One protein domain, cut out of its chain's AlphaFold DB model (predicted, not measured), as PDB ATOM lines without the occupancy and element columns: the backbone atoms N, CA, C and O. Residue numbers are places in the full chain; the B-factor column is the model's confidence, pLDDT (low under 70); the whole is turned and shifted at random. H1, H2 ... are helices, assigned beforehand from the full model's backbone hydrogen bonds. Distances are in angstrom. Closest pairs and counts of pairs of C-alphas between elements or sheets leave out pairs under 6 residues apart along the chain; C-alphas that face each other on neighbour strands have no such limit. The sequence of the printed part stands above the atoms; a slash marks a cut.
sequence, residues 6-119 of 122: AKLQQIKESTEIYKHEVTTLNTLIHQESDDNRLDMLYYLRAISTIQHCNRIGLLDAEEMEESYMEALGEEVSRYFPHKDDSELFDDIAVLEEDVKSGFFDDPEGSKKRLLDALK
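AT A GLANCE: This is residues 6 to 119 of the 122 residues of an uncharacterized protein of Candidatus Sulfuricurvum sp. RIFRC-1 (UniProt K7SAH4). A long helical hairpin, H1 and H2, makes the long axis; H3 crosses H1's early residues, and H4 and H6 pack on H2 with H5 between. The printed part has 114 residues with six named helices, H1 to H6 in order, no named strand: all helix. It is compact, radius of gyration of the C-alphas 14.3 A, spanning 42 by 29 by 23 A.

HOW THE PARTS SIT: Start at H1, residues 6 to 31; it touches H2, residues 35 to 56, opposite ways at a shallow 8 degrees, closest C-alphas 11 and 56, 5.6 A. Its residues 8 to 16 touch H3, residues 66 to 79, at a steep 65 degrees, closest C-alphas 15 and 76, 6.2 A. H2, the hub, touches H4, residues 85 to 93, closest C-alphas 46 and 91, 5.6 A, and H6, residues 107 to 118, closest C-alphas 47 and 107, 6.1 A. H5, residues 97 to 105, is close but not clearly touching H2. Every O i to N i+4 pair is within hydrogen-bond range in H1, H2, H5 and H6; H3 has 9 of 10, H4 2 of 5, beside 2 of 6 O i to N i+3 pairs.

IN THESE COORDINATES: Find C-alpha 6 at (216.378, 237.290, 311.327), where H1 begins its 38.0 A; H2 covers 31.8 A, and H6 ends at C-alpha 118 at (218.295, 234.083, 276.655).

THE WHOLE: The printed part has no cut and no long link; residues 60 to 67 stand free, and pLDDT is under 70 at 61 to 64, 66 and 82 to 105.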
ATOM      1  N   ALA A   6     217.101 236.948 312.551       91.75
ATOM      2  CA  ALA A   6     216.378 237.290 311.327       91.75
ATOM      3  C   ALA A   6     217.324 237.712 310.188       91.75
ATOM      4  O   ALA A   6     217.168 237.256 309.060       91.75
ATOM      5  N   LYS A   7     218.348 238.520 310.496       89.81
ATOM      6  CA  LYS A   7     219.364 238.948 309.525       89.81
ATOM      7  C   LYS A   7     220.261 237.776 309.115       89.81
ATOM      8  O   LYS A   7     220.565 237.646 307.939       89.81
ATOM      9  N   LEU A   8     220.622 236.879 310.039       91.00
ATOM     10  CA  LEU A   8     221.357 235.649 309.704       91.00
ATOM     11  C   LEU A   8     220.582 234.770 308.713       91.00
ATOM     12  O   LEU A   8     221.150 234.304 307.729       91.00
ATOM     13  N   GLN A   9     219.278 234.585 308.942       93.12
ATOM     14  CA  GLN A   9     218.420 233.830 308.029       93.12
ATOM     15  C   GLN A   9     218.333 234.503 306.650       93.12
ATOM     16  O   GLN A   9     218.486 233.830 305.635       93.12
ATOM     17  N   GLN A  10     218.183 235.830 306.611       92.62
ATOM     18  CA  GLN A  10     218.185 236.622 305.377       92.62
ATOM     19  C   GLN A  10     219.512 236.512 304.607       92.62
ATOM     20  O   GLN A  10     219.501 236.311 303.393       92.62
ATOM     21  N   ILE A  11     220.656 236.605 305.298       89.56
ATOM     22  CA  ILE A  11     221.989 236.434 304.697       89.56
ATOM     23  C   ILE A  11     222.108 235.036 304.100       89.56
ATOM     24  O   ILE A  11     222.512 234.902 302.946       89.56
ATOM     25  N   LYS A  12     221.722 234.002 304.851       92.00
ATOM     26  CA  LYS A  12     221.755 232.616 304.384       92.00
ATOM     27  C   LYS A  12     220.915 232.419 303.122       92.00
ATOM     28  O   LYS A  12     221.450 231.971 302.113       92.00
ATOM     29  N   GLU A  13     219.632 232.769 303.165       94.19
ATOM     30  CA  GLU A  13     218.706 232.594 302.035       94.19
ATOM     31  C   GLU A  13     219.188 233.352 300.797       94.19
ATOM     32  O   GLU A  13     219.260 232.792 299.703       94.19
ATOM     33  N   SER A  14     219.593 234.614 300.976       92.75
ATOM     34  CA  SER A  14     220.133 235.429 299.889       92.75
ATOM     35  C   SER A  14     221.404 234.814 299.299       92.75
ATOM     36  O   SER A  14     221.557 234.781 298.078       92.75
ATOM     37  N   THR A  15     222.301 234.296 300.143       90.94
ATOM     38  CA  THR A  15     223.561 233.680 299.703       90.94
ATOM     39  C   THR A  15     223.330 232.358 298.977       90.94
ATOM     40  O   THR A  15     224.012 232.083 297.995       90.94
ATOM     41  N   GLU A  16     222.368 231.540 299.408       92.06
ATOM     42  CA  GLU A  16     222.026 230.278 298.738       92.06
ATOM     43  C   GLU A  16     221.433 230.517 297.342       92.06
ATOM     44  O   GLU A  16     221.868 229.873 296.383       92.06
ATOM     45  N   ILE A  17     220.518 231.486 297.210       92.44
ATOM     46  CA  ILE A  17     219.985 231.924 295.909       92.44
ATOM     47  C   ILE A  17     221.135 232.404 295.026       92.44
ATOM     48  O   ILE A  17     221.331 231.913 293.917       92.44
ATOM     49  N   TYR A  18     221.941 233.323 295.548       90.62
ATOM     50  CA  TYR A  18     223.041 233.922 294.812       90.62
ATOM     51  C   TYR A  18     224.067 232.890 294.325       90.62
ATOM     52  O   TYR A  18     224.475 232.893 293.164       90.62
ATOM     53  N   LYS A  19     224.436 231.949 295.198       89.69
ATOM     54  CA  LYS A  19     225.335 230.840 294.878       89.69
ATOM     55  C   LYS A  19     224.792 229.988 293.737       89.69
ATOM     56  O   LYS A  19     225.559 229.630 292.842       89.69
ATOM     57  N   HIS A  20     223.504 229.648 293.768       91.19
ATOM     58  CA  HIS A  20     222.875 228.870 292.704       91.19
ATOM     59  C   HIS A  20     222.927 229.609 291.362       91.19
ATOM     60  O   HIS A  20     223.384 229.049 290.362       91.19
ATOM     61  N   GLU A  21     222.514 230.877 291.362       90.75
ATOM     62  CA  GLU A  21     222.451 231.714 290.166       90.75
ATOM     63  C   GLU A  21     223.832 231.900 289.530       90.75
ATOM     64  O   GLU A  21     224.009 231.602 288.350       90.75
ATOM     65  N   VAL A  22     224.836 232.310 290.310       89.12
ATOM     66  CA  VAL A  22     226.181 232.587 289.782       89.12
ATOM     67  C   VAL A  22     226.910 231.322 289.361       89.12
ATOM     68  O   VAL A  22     227.575 231.327 288.332       89.12
ATOM     69  N   THR A  23     226.746 230.205 290.073       88.19
ATOM     70  CA  THR A  23     227.334 228.926 289.628       88.19
ATOM     71  C   THR A  23     226.766 228.509 288.268       88.19
ATOM     72  O   THR A  23     227.500 228.053 287.386       88.19
ATOM     73  N   THR A  24     225.457 228.694 288.080       90.31
ATOM     74  CA  THR A  24     224.778 228.378 286.818       90.31
ATOM     75  C   THR A  24     225.235 229.320 285.706       90.31
ATOM     76  O   THR A  24     225.619 228.860 284.632       90.31
ATOM     77  N   LEU A  25     225.273 230.626 285.975       90.12
ATOM     78  CA  LEU A  25     225.729 231.640 285.025       90.12
ATOM     79  C   LEU A  25     227.192 231.447 284.630       90.12
ATOM     80  O   LEU A  25     227.491 231.463 283.443       90.12
ATOM     81  N   ASN A  26     228.085 231.163 285.576       88.50
ATOM     82  CA  ASN A  26     229.489 230.885 285.279       88.50
ATOM     83  C   ASN A  26     229.639 229.663 284.375       88.50
ATOM     84  O   ASN A  26     230.429 229.696 283.435       88.50
ATOM     85  N   THR A  27     228.854 228.610 284.610       89.62
ATOM     86  CA  THR A  27     228.853 227.429 283.735       89.62
ATOM     87  C   THR A  27     228.426 227.793 282.311       89.62
ATOM     88  O   THR A  27     229.055 227.345 281.356       89.62
ATOM     89  N   LEU A  28     227.390 228.624 282.165       90.38
ATOM     90  CA  LEU A  28     226.902 229.083 280.863       90.38
ATOM     91  C   LEU A  28     227.923 229.976 280.151       90.38
ATOM     92  O   LEU A  28     228.186 229.754 278.977       90.38
ATOM     93  N   ILE A  29     228.533 230.924 280.865       88.88
ATOM     94  CA  ILE A  29     229.585 231.823 280.362       88.88
ATOM     95  C   ILE A  29     230.760 231.013 279.806       88.88
ATOM     96  O   ILE A  29     231.185 231.238 278.680       88.88
ATOM     97  N   HIS A  30     231.243 230.015 280.553       87.88
ATOM     98  CA  HIS A  30     232.369 229.174 280.127       87.88
ATOM     99  C   HIS A  30     232.072 228.315 278.888       87.88
ATOM    100  O   HIS A  30     232.999 227.833 278.237       87.88
ATOM    101  N   GLN A  31     230.796 228.062 278.597       90.69
ATOM    102  CA  GLN A  31     230.351 227.241 277.470       90.69
ATOM    103  C   GLN A  31     229.888 228.081 276.275       90.69
ATOM    104  O   GLN A  31     229.614 227.516 275.214       90.69
ATOM    105  N   GLU A  32     229.772 229.398 276.440       92.12
ATOM    106  CA  GLU A  32     229.240 230.291 275.422       92.12
ATOM    107  C   GLU A  32     230.323 230.707 274.423       92.12
ATOM    108  O   GLU A  32     231.487 230.899 274.767       92.12
ATOM    109  N   SER A  33     229.923 230.824 273.159       91.00
ATOM    110  CA  SER A  33     230.807 231.212 272.052       91.00
ATOM    111  C   SER A  33     230.258 232.374 271.226       91.00
ATOM    112  O   SER A  33     230.976 232.902 270.382       91.00
ATOM    113  N   ASP A  34     228.999 232.766 271.446       93.56
ATOM    114  CA  ASP A  34     228.420 233.978 270.876       93.56
ATOM    115  C   ASP A  34     228.701 235.182 271.783       93.56
ATOM    116  O   ASP A  34     228.213 235.234 272.912       93.56
ATOM    117  N   ASP A  35     229.453 236.161 271.272       88.06
ATOM    118  CA  ASP A  35     229.871 237.347 272.033       88.06
ATOM    119  C   ASP A  35     228.676 238.144 272.589       88.06
ATOM    120  O   ASP A  35     228.682 238.550 273.748       88.06
ATOM    121  N   ASN A  36     227.595 238.309 271.814       86.94
ATOM    122  CA  ASN A  36     226.427 239.066 272.287       86.94
ATOM    123  C   ASN A  36     225.721 238.339 273.434       86.94
ATOM    124  O   ASN A  36     225.208 238.956 274.370       86.94
ATOM    125  N   ARG A  37     225.639 237.012 273.345       88.44
ATOM    126  CA  ARG A  37     225.016 236.180 274.368       88.44
ATOM    127  C   ARG A  37     225.885 236.103 275.618       88.44
ATOM    128  O   ARG A  37     225.346 236.123 276.724       88.44
ATOM    129  N   LEU A  38     227.202 236.077 275.439       86.19
ATOM    130  CA  LEU A  38     228.195 236.155 276.500       86.19
ATOM    131  C   LEU A  38     228.050 237.463 277.294       86.19
ATOM    132  O   LEU A  38     227.915 237.410 278.517       86.19
ATOM    133  N   ASP A  39     227.945 238.610 276.617       83.25
ATOM    134  CA  ASP A  39     227.703 239.911 277.260       83.25
ATOM    135  C   ASP A  39     226.412 239.907 278.094       83.25
ATOM    136  O   ASP A  39     226.387 240.343 279.247       83.25
ATOM    137  N   MET A  40     225.325 239.341 277.557       85.88
ATOM    138  CA  MET A  40     224.057 239.216 278.288       85.88
ATOM    139  C   MET A  40     224.157 238.311 279.526       85.88
ATOM    140  O   MET A  40     223.485 238.571 280.528       85.88
ATOM    141  N   LEU A  41     224.974 237.255 279.479       88.81
ATOM    142  CA  LEU A  41     225.228 236.386 280.629       88.81
ATOM    143  C   LEU A  41     226.040 237.109 281.713       88.81
ATOM    144  O   LEU A  41     225.702 236.988 282.893       88.81
ATOM    145  N   TYR A  42     227.044 237.903 281.330       85.44
ATOM    146  CA  TYR A  42     227.765 238.772 282.263       85.44
ATOM    147  C   TYR A  42     226.841 239.826 282.889       85.44
ATOM    148  O   TYR A  42     226.889 240.035 284.102       85.44
ATOM    149  N   TYR A  43     225.913 240.410 282.121       84.94
ATOM    150  CA  TYR A  43     224.899 241.306 282.687       84.94
ATOM    151  C   TYR A  43     223.978 240.600 283.686       84.94
ATOM    152  O   TYR A  43     223.724 241.139 284.763       84.94
ATOM    153  N   LEU A  44     223.501 239.389 283.383       87.75
ATOM    154  CA  LEU A  44     222.706 238.611 284.341       87.75
ATOM    155  C   LEU A  44     223.473 238.344 285.634       87.75
ATOM    156  O   LEU A  44     222.901 238.462 286.720       87.75
ATOM    157  N   ARG A  45     224.760 238.014 285.513       87.50
ATOM    158  CA  ARG A  45     225.637 237.761 286.652       87.50
ATOM    159  C   ARG A  45     225.763 239.004 287.527       87.50
ATOM    160  O   ARG A  45     225.503 238.913 288.724       87.50
ATOM    161  N   ALA A  46     226.020 240.166 286.931       84.31
ATOM    162  CA  ALA A  46     226.103 241.423 287.667       84.31
ATOM    163  C   ALA A  46     224.779 241.799 288.364       84.31
ATOM    164  O   ALA A  46     224.788 242.218 289.523       84.31
ATOM    165  N   ILE A  47     223.626 241.591 287.713       86.25
ATOM    166  CA  ILE A  47     222.312 241.833 288.338       86.25
ATOM    167  C   ILE A  47     222.083 240.893 289.526       86.25
ATOM    168  O   ILE A  47     221.604 241.332 290.572       86.25
ATOM    169  N   SER A  48     222.426 239.608 289.394       88.69
ATOM    170  CA  SER A  48     222.361 238.647 290.500       88.69
ATOM    171  C   SER A  48     223.214 239.093 291.690       88.69
ATOM    172  O   SER A  48     222.755 239.011 292.833       88.69
ATOM    173  N   THR A  49     224.406 239.640 291.436       85.19
ATOM    174  CA  THR A  49     225.277 240.210 292.474       85.19
ATOM    175  C   THR A  49     224.628 241.409 293.152       85.19
ATOM    176  O   THR A  49     224.517 241.432 294.376       85.19
ATOM    177  N   ILE A  50     224.111 242.365 292.379       82.81
ATOM    178  CA  ILE A  50     223.411 243.548 292.901       82.81
ATOM    179  C   ILE A  50     222.215 243.146 293.771       82.81
ATOM    180  O   ILE A  50     222.052 243.653 294.882       82.81
ATOM    181  N   GLN A  51     221.391 242.202 293.306       86.25
ATOM    182  CA  GLN A  51     220.243 241.705 294.066       86.25
ATOM    183  C   GLN A  51     220.672 241.067 295.387       86.25
ATOM    184  O   GLN A  51     220.030 241.298 296.410       86.25
ATOM    185  N   HIS A  52     221.751 240.285 295.385       88.19
ATOM    186  CA  HIS A  52     222.304 239.712 296.605       88.19
ATOM    187  C   HIS A  52     222.771 240.801 297.575       88.19
ATOM    188  O   HIS A  52     222.333 240.800 298.726       88.19
ATOM    189  N   CYS A  53     223.576 241.756 297.098       82.19
ATOM    190  CA  CYS A  53     224.089 242.886 297.873       82.19
ATOM    191  C   CYS A  53     222.959 243.721 298.496       82.19
ATOM    192  O   CYS A  53     222.990 243.978 299.699       82.19
ATOM    193  N   ASN A  54     221.924 244.058 297.719       82.50
ATOM    194  CA  ASN A  54     220.725 244.746 298.211       82.50
ATOM    195  C   ASN A  54     220.004 243.921 299.284       82.50
ATOM    196  O   ASN A  54     219.693 244.421 300.360       82.50
ATOM    197  N   ARG A  55     219.772 242.625 299.031       87.06
ATOM    198  CA  ARG A  55     219.087 241.742 299.988       87.06
ATOM    199  C   ARG A  55     219.840 241.586 301.299       87.06
ATOM    200  O   ARG A  55     219.195 241.278 302.288       87.06
ATOM    201  N   ILE A  56     221.162 241.732 301.332       83.94
ATOM    202  CA  ILE A  56     221.936 241.614 302.577       83.94
ATOM    203  C   ILE A  56     222.273 242.969 303.213       83.94
ATOM    204  O   ILE A  56     222.874 242.982 304.284       83.94
ATOM    205  N   GLY A  57     221.839 244.086 302.622       77.19
ATOM    206  CA  GLY A  57     222.099 245.442 303.125       77.19
ATOM    207  C   GLY A  57     223.527 245.939 302.882       77.19
ATOM    208  O   GLY A  57     223.973 246.869 303.535       77.19
ATOM    209  N   LEU A  58     224.268 245.338 301.942       74.56
ATOM    210  CA  LEU A  58     225.643 245.761 301.626       74.56
ATOM    211  C   LEU A  58     225.697 247.175 301.021       74.56
ATOM    212  O   LEU A  58     226.728 247.835 301.063       74.56
ATOM    213  N   LEU A  59     224.598 247.608 300.404       70.19
ATOM    214  CA  LEU A  59     224.489 248.881 299.693       70.19
ATOM    215  C   LEU A  59     223.754 249.954 300.509       70.19
ATOM    216  O   LEU A  59     223.546 251.064 300.017       70.19
ATOM    217  N   ASP A  60     223.393 249.646 301.757       70.56
ATOM    218  CA  ASP A  60     222.739 250.592 302.653       70.56
ATOM    219  C   ASP A  60     223.789 251.525 303.277       70.56
ATOM    220  O   ASP A  60     224.696 251.106 303.995       70.56
ATOM    221  N   ALA A  61     223.660 252.828 303.011       54.16
ATOM    222  CA  ALA A  61     224.633 253.847 303.417       54.16
ATOM    223  C   ALA A  61     224.825 253.968 304.945       54.16
ATOM    224  O   ALA A  61     225.841 254.499 305.392       54.16
ATOM    225  N   GLU A  62     223.867 253.484 305.741       58.38
ATOM    226  CA  GLU A  62     223.930 253.483 307.209       58.38
ATOM    227  C   GLU A  62     224.769 252.320 307.779       58.38
ATOM    228  O   GLU A  62     225.187 252.395 308.933       58.38
ATOM    229  N   GLU A  63     225.068 251.277 306.988       55.22
ATOM    230  CA  GLU A  63     225.736 250.042 307.445       55.22
ATOM    231  C   GLU A  63     227.198 249.903 306.948       55.22
ATOM    232  O   GLU A  63     227.835 248.875 307.167       55.22
ATOM    233  N   MET A  64     227.791 250.949 306.350       60.81
ATOM    234  CA  MET A  64     229.179 250.949 305.836       60.81
ATOM    235  C   MET A  64     230.281 251.077 306.915       60.81
ATOM    236  O   MET A  64     231.364 251.607 306.651       60.81
ATOM    237  N   GLU A  65     230.047 250.609 308.142       70.81
ATOM    238  CA  GLU A  65     231.147 250.442 309.097       70.81
ATOM    239  C   GLU A  65     232.008 249.236 308.693       70.81
ATOM    240  O   GLU A  65     231.497 248.153 308.417       70.81
ATOM    241  N   GLU A  66     233.334 249.387 308.708       69.69
ATOM    242  CA  GLU A  66     234.281 248.329 308.311       69.69
ATOM    243  C   GLU A  66     234.029 247.004 309.057       69.69
ATOM    244  O   GLU A  66     234.018 245.931 308.455       69.69
ATOM    245  N   SER A  67     233.701 247.083 310.352       77.31
ATOM    246  CA  SER A  67     233.397 245.909 311.185       77.31
ATOM    247  C   SER A  67     232.080 245.202 310.836       77.31
ATOM    248  O   SER A  67     231.929 244.005 311.102       77.31
ATOM    249  N   TYR A  68     231.125 245.924 310.243       79.50
ATOM    250  CA  TYR A  68     229.885 245.355 309.720       79.50
ATOM    251  C   TYR A  68     230.165 244.586 308.430       79.50
ATOM    252  O   TYR A  68     229.750 243.435 308.291       79.50
ATOM    253  N   MET A  69     230.928 245.204 307.525       75.94
ATOM    254  CA  MET A  69     231.314 244.625 306.236       75.94
ATOM    255  C   MET A  69     232.135 243.345 306.412       75.94
ATOM    256  O   MET A  69     231.870 242.351 305.739       75.94
ATOM    257  N   GLU A  70     233.077 243.337 307.358       79.12
ATOM    258  CA  GLU A  70     233.869 242.153 307.707       79.12
ATOM    259  C   GLU A  70     232.976 241.019 308.234       79.12
ATOM    260  O   GLU A  70     233.005 239.909 307.703       79.12
ATOM    261  N   ALA A  71     232.105 241.303 309.210       81.88
ATOM    262  CA  ALA A  71     231.194 240.302 309.766       81.88
ATOM    263  C   ALA A  71     230.211 239.753 308.715       81.88
ATOM    264  O   ALA A  71     229.886 238.563 308.722       81.88
ATOM    265  N   LEU A  72     229.734 240.608 307.808       81.50
ATOM    266  CA  LEU A  72     228.851 240.222 306.711       81.50
ATOM    267  C   LEU A  72     229.579 239.323 305.711       81.50
ATOM    268  O   LEU A  72     229.034 238.294 305.310       81.50
ATOM    269  N   GLY A  73     230.816 239.678 305.359       79.56
ATOM    270  CA  GLY A  73     231.691 238.867 304.519       79.56
ATOM    271  C   GLY A  73     231.934 237.483 305.118       79.56
ATOM    272  O   GLY A  73     231.721 236.481 304.439       79.56
ATOM    273  N   GLU A  74     232.279 237.407 306.405       83.56
ATOM    274  CA  GLU A  74     232.454 236.131 307.108       83.56
ATOM    275  C   GLU A  74     231.195 235.257 307.050       83.56
ATOM    276  O   GLU A  74     231.282 234.052 306.801       83.56
ATOM    277  N   GLU A  75     230.018 235.845 307.272       85.94
ATOM    278  CA  GLU A  75     228.760 235.101 307.280       85.94
ATOM    279  C   GLU A  75     228.369 234.621 305.873       85.94
ATOM    280  O   GLU A  75     227.964 233.469 305.714       85.94
ATOM    281  N   VAL A  76     228.563 235.441 304.837       84.06
ATOM    282  CA  VAL A  76     228.382 235.032 303.431       84.06
ATOM    283  C   VAL A  76     229.333 233.883 303.076       84.06
ATOM    284  O   VAL A  76     228.901 232.873 302.511       84.06
ATOM    285  N   SER A  77     230.604 233.974 303.476       82.69
ATOM    286  CA  SER A  77     231.619 232.943 303.218       82.69
ATOM    287  C   SER A  77     231.304 231.602 303.884       82.69
ATOM    288  O   SER A  77     231.695 230.555 303.367       82.69
ATOM    289  N   ARG A  78     230.527 231.569 304.976       85.12
ATOM    290  CA  ARG A  78     230.053 230.298 305.563       85.12
ATOM    291  C   ARG A  78     229.115 229.531 304.635       85.12
ATOM    292  O   ARG A  78     229.167 228.302 304.603       85.12
ATOM    293  N   TYR A  79     228.266 230.228 303.883       84.38
ATOM    294  CA  TYR A  79     227.296 229.605 302.973       84.38
ATOM    295  C   TYR A  79     227.843 229.457 301.545       84.38
ATOM    296  O   TYR A  79     227.416 228.571 300.788       84.38
ATOM    297  N   PHE A  80     228.852 230.257 301.196       81.75
ATOM    298  CA  PHE A  80     229.548 230.185 299.918       81.75
ATOM    299  C   PHE A  80     231.087 230.182 300.084       81.75
ATOM    300  O   PHE A  80     231.757 231.112 299.657       81.75
ATOM    301  N   PRO A  81     231.679 229.103 300.635       72.19
ATOM    302  CA  PRO A  81     233.110 229.051 300.981       72.19
ATOM    303  C   PRO A  81     234.068 228.950 299.783       72.19
ATOM    304  O   PRO A  81     235.270 229.116 299.941       72.19
ATOM    305  N   HIS A  82     233.549 228.630 298.595       66.50
ATOM    306  CA  HIS A  82     234.307 228.563 297.337       66.50
ATOM    307  C   HIS A  82     233.957 229.717 296.399       66.50
ATOM    308  O   HIS A  82     234.115 229.596 295.187       66.50
ATOM    309  N   LYS A  83     233.390 230.793 296.944       64.75
ATOM    310  CA  LYS A  83     233.130 232.000 296.179       64.75
ATOM    311  C   LYS A  83     234.478 232.541 295.719       64.75
ATOM    312  O   LYS A  83     235.365 232.757 296.542       64.75
ATOM    313  N   ASP A  84     234.652 232.688 294.412       61.28
ATOM    314  CA  ASP A  84     235.793 233.428 293.897       61.28
ATOM    315  C   ASP A  84     235.518 234.911 294.161       61.28
ATOM    316  O   ASP A  84     234.857 235.596 293.380       61.28
ATOM    317  N   ASP A  85     235.912 235.372 295.349       52.06
ATOM    318  CA  ASP A  85     235.662 236.740 295.803       52.06
ATOM    319  C   ASP A  85     236.333 237.775 294.890       52.06
ATOM    320  O   ASP A  85     235.890 238.921 294.855       52.06
ATOM    321  N   SER A  86     237.348 237.371 294.115       47.75
ATOM    322  CA  SER A  86     238.000 238.250 293.147       47.75
ATOM    323  C   SER A  86     237.066 238.641 292.000       47.75
ATOM    324  O   SER A  86     237.013 239.808 291.630       47.75
ATOM    325  N   GLU A  87     236.228 237.724 291.513       49.75
ATOM    326  CA  GLU A  87     235.392 238.011 290.349       49.75
ATOM    327  C   GLU A  87     234.110 238.798 290.691       49.75
ATOM    328  O   GLU A  87     233.555 239.482 289.838       49.75
ATOM    329  N   LEU A  88     233.611 238.728 291.929       48.97
ATOM    330  CA  LEU A  88     232.337 239.356 292.319       48.97
ATOM    331  C   LEU A  88     232.376 240.881 292.365       48.97
ATOM    332  O   LEU A  88     231.414 241.562 292.005       48.97
ATOM    333  N   PHE A  89     233.456 241.397 292.949       49.84
ATOM    334  CA  PHE A  89     233.655 242.829 293.112       49.84
ATOM    335  C   PHE A  89     234.127 243.441 291.795       49.84
ATOM    336  O   PHE A  89     233.755 244.576 291.502       49.84
ATOM    337  N   ASP A  90     234.821 242.657 290.967       53.69
ATOM    338  CA  ASP A  90     235.155 243.016 289.593       53.69
ATOM    339  C   ASP A  90     233.889 243.151 288.726       53.69
ATOM    340  O   ASP A  90     233.753 244.153 288.022       53.69
ATOM    341  N   ASP A  91     232.904 242.249 288.857       56.16
ATOM    342  CA  ASP A  91     231.635 242.329 288.108       56.16
ATOM    343  C   ASP A  91     230.901 243.667 288.322       56.16
ATOM    344  O   ASP A  91     230.318 244.217 287.390       56.16
ATOM    345  N   ILE A  92     230.921 244.212 289.547       55.06
ATOM    346  CA  ILE A  92     230.293 245.505 289.875       55.06
ATOM    347  C   ILE A  92     231.223 246.676 289.530       55.06
ATOM    348  O   ILE A  92     230.756 247.733 289.092       55.06
ATOM    349  N   ALA A  93     232.535 246.525 289.721       54.12
ATOM    350  CA  ALA A  93     233.514 247.570 289.436       54.12
ATOM    351  C   ALA A  93     233.586 247.910 287.938       54.12
ATOM    352  O   ALA A  93     233.756 249.082 287.601       54.12
ATOM    353  N   VAL A  94     233.385 246.919 287.062       48.62
ATOM    354  CA  VAL A  94     233.465 247.053 285.596       48.62
ATOM    355  C   VAL A  94     232.234 247.734 284.978       48.62
ATOM    356  O   VAL A  94     232.311 248.236 283.858       48.62
ATOM    357  N   LEU A  95     231.104 247.825 285.689       53.12
ATOM    358  CA  LEU A  95     229.923 248.519 285.165       53.12
ATOM    359  C   LEU A  95     230.132 250.043 285.152       53.12
ATOM    360  O   LEU A  95     230.406 250.653 286.194       53.12
ATOM    361  N   GLU A  96     229.941 250.661 283.984       53.09
ATOM    362  CA  GLU A  96     229.892 252.122 283.826       53.09
ATOM    363  C   GLU A  96     228.785 252.729 284.715       53.09
ATOM    364  O   GLU A  96     227.768 252.085 284.980       53.09
ATOM    365  N   GLU A  97     228.966 253.962 285.206       56.12
ATOM    366  CA  GLU A  97     228.022 254.610 286.143       56.12
ATOM    367  C   GLU A  97     226.585 254.685 285.598       56.12
ATOM    368  O   GLU A  97     225.624 254.478 286.342       56.12
ATOM    369  N   ASP A  98     226.430 254.873 284.288       49.75
ATOM    370  CA  ASP A  98     225.126 254.912 283.623       49.75
ATOM    371  C   ASP A  98     224.447 253.532 283.626       49.75
ATOM    372  O   ASP A  98     223.241 253.413 283.850       49.75
ATOM    373  N   VAL A  99     225.237 252.469 283.459       54.41
ATOM    374  CA  VAL A  99     224.781 251.073 283.493       54.41
ATOM    375  C   VAL A  99     224.407 250.671 284.919       54.41
ATOM    376  O   VAL A  99     223.379 250.026 285.131       54.41
ATOM    377  N   LYS A 100     225.183 251.129 285.909       56.81
ATOM    378  CA  LYS A 100     224.823 251.025 287.328       56.81
ATOM    379  C   LYS A 100     223.462 251.675 287.572       56.81
ATOM    380  O   LYS A 100     222.568 250.993 288.063       56.81
ATOM    381  N   SER A 101     223.264 252.934 287.172       58.62
ATOM    382  CA  SER A 101     222.011 253.661 287.434       58.62
ATOM    383  C   SER A 101     220.763 252.921 286.916       58.62
ATOM    384  O   SER A 101     219.823 252.700 287.672       58.62
ATOM    385  N   GLY A 102     220.801 252.399 285.684       55.03
ATOM    386  CA  GLY A 102     219.664 251.681 285.098       55.03
ATOM    387  C   GLY A 102     219.400 250.295 285.702       55.03
ATOM    388  O   GLY A 102     218.242 249.885 285.806       55.03
ATOM    389  N   PHE A 103     220.442 249.561 286.114       56.88
ATOM    390  CA  PHE A 103     220.269 248.255 286.765       56.88
ATOM    391  C   PHE A 103     219.854 248.368 288.233       56.88
ATOM    392  O   PHE A 103     219.187 247.461 288.731       56.88
ATOM    393  N   PHE A 104     220.211 249.459 288.912       58.69
ATOM    394  CA  PHE A 104     219.750 249.738 290.271       58.69
ATOM    395  C   PHE A 104     218.286 250.199 290.320       58.69
ATOM    396  O   PHE A 104     217.608 249.893 291.299       58.69
ATOM    397  N   ASP A 105     217.781 250.843 289.264       66.06
ATOM    398  CA  ASP A 105     216.400 251.344 289.220       66.06
ATOM    399  C   ASP A 105     215.339 250.226 289.089       66.06
ATOM    400  O   ASP A 105     214.271 250.319 289.695       66.06
ATOM    401  N   ASP A 106     215.614 249.158 288.323       77.31
ATOM    402  CA  ASP A 106     214.732 247.977 288.193       77.31
ATOM    403  C   ASP A 106     215.529 246.677 287.924       77.31
ATOM    404  O   ASP A 106     215.541 246.146 286.799       77.31
ATOM    405  N   PRO A 107     216.226 246.136 288.943       75.06
ATOM    406  CA  PRO A 107     217.017 244.917 288.792       75.06
ATOM    407  C   PRO A 107     216.142 243.692 288.495       75.06
ATOM    408  O   PRO A 107     216.545 242.809 287.740       75.06
ATOM    409  N   GLU A 108     214.930 243.616 289.051       81.25
ATOM    410  CA  GLU A 108     214.021 242.481 288.845       81.25
ATOM    411  C   GLU A 108     213.456 242.433 287.422       81.25
ATOM    412  O   GLU A 108     213.524 241.385 286.769       81.25
ATOM    413  N   GLY A 109     212.953 243.554 286.897       83.19
ATOM    414  CA  GLY A 109     212.451 243.617 285.526       83.19
ATOM    415  C   GLY A 109     213.558 243.454 284.486       83.19
ATOM    416  O   GLY A 109     213.350 242.817 283.448       83.19
ATOM    417  N   SER A 110     214.763 243.953 284.763       81.69
ATOM    418  CA  SER A 110     215.924 243.769 283.884       81.69
ATOM    419  C   SER A 110     216.407 242.318 283.852       81.69
ATOM    420  O   SER A 110     216.581 241.768 282.761       81.69
ATOM    421  N   LYS A 111     216.505 241.654 285.012       86.06
ATOM    422  CA  LYS A 111     216.821 240.220 285.091       86.06
ATOM    423  C   LYS A 111     215.814 239.379 284.318       86.06
ATOM    424  O   LYS A 111     216.206 238.543 283.510       86.06
ATOM    425  N   LYS A 112     214.517 239.634 284.509       87.06
ATOM    426  CA  LYS A 112     213.452 238.899 283.816       87.06
ATOM    427  C   LYS A 112     213.547 239.036 282.295       87.06
ATOM    428  O   LYS A 112     213.496 238.032 281.594       87.06
ATOM    429  N   ARG A 113     213.742 240.258 281.782       86.12
ATOM    430  CA  ARG A 113     213.895 240.504 280.336       86.12
ATOM    431  C   ARG A 113     215.082 239.746 279.741       86.12
ATOM    432  O   ARG A 113     214.950 239.182 278.659       86.12
ATOM    433  N   LEU A 114     216.215 239.714 280.443       86.00
ATOM    434  CA  LEU A 114     217.402 238.981 279.999       86.00
ATOM    435  C   LEU A 114     217.196 237.462 280.051       86.00
ATOM    436  O   LEU A 114     217.548 236.775 279.095       86.00
ATOM    437  N   LEU A 115     216.574 236.937 281.110       89.69
ATOM    438  CA  LEU A 115     216.224 235.515 281.205       89.69
ATOM    439  C   LEU A 115     215.301 235.081 280.060       89.69
ATOM    440  O   LEU A 115     215.564 234.062 279.420       89.69
ATOM    441  N   ASP A 116     214.278 235.882 279.752       89.44
ATOM    442  CA  ASP A 116     213.347 235.629 278.648       89.44
ATOM    443  C   ASP A 116     214.061 235.677 277.284       89.44
ATOM    444  O   ASP A 116     213.854 234.799 276.440       89.44
ATOM    445  N   ALA A 117     214.938 236.666 277.068       86.56
ATOM    446  CA  ALA A 117     215.713 236.809 275.833       86.56
ATOM    447  C   ALA A 117     216.682 235.635 275.616       86.56
ATOM    448  O   ALA A 117     216.802 235.116 274.503       86.56
ATOM    449  N   LEU A 118     217.336 235.184 276.688       87.88
ATOM    450  CA  LEU A 118     218.295 234.083 276.655       87.88
ATOM    451  C   LEU A 118     217.650 232.697 276.753       87.88
ATOM    452  O   LEU A 118     218.335 231.699 276.505       87.88
ATOM    453  N   LYS A 119     216.354 232.634 277.086       90.75
ATOM    454  CA  LYS A 119     215.591 231.405 277.356       90.75
ATOM    455  C   LYS A 119     216.224 230.557 278.465       90.75
ATOM    456  O   LYS A 119     216.350 229.341 278.329       90.75
TER     457      LYS A 119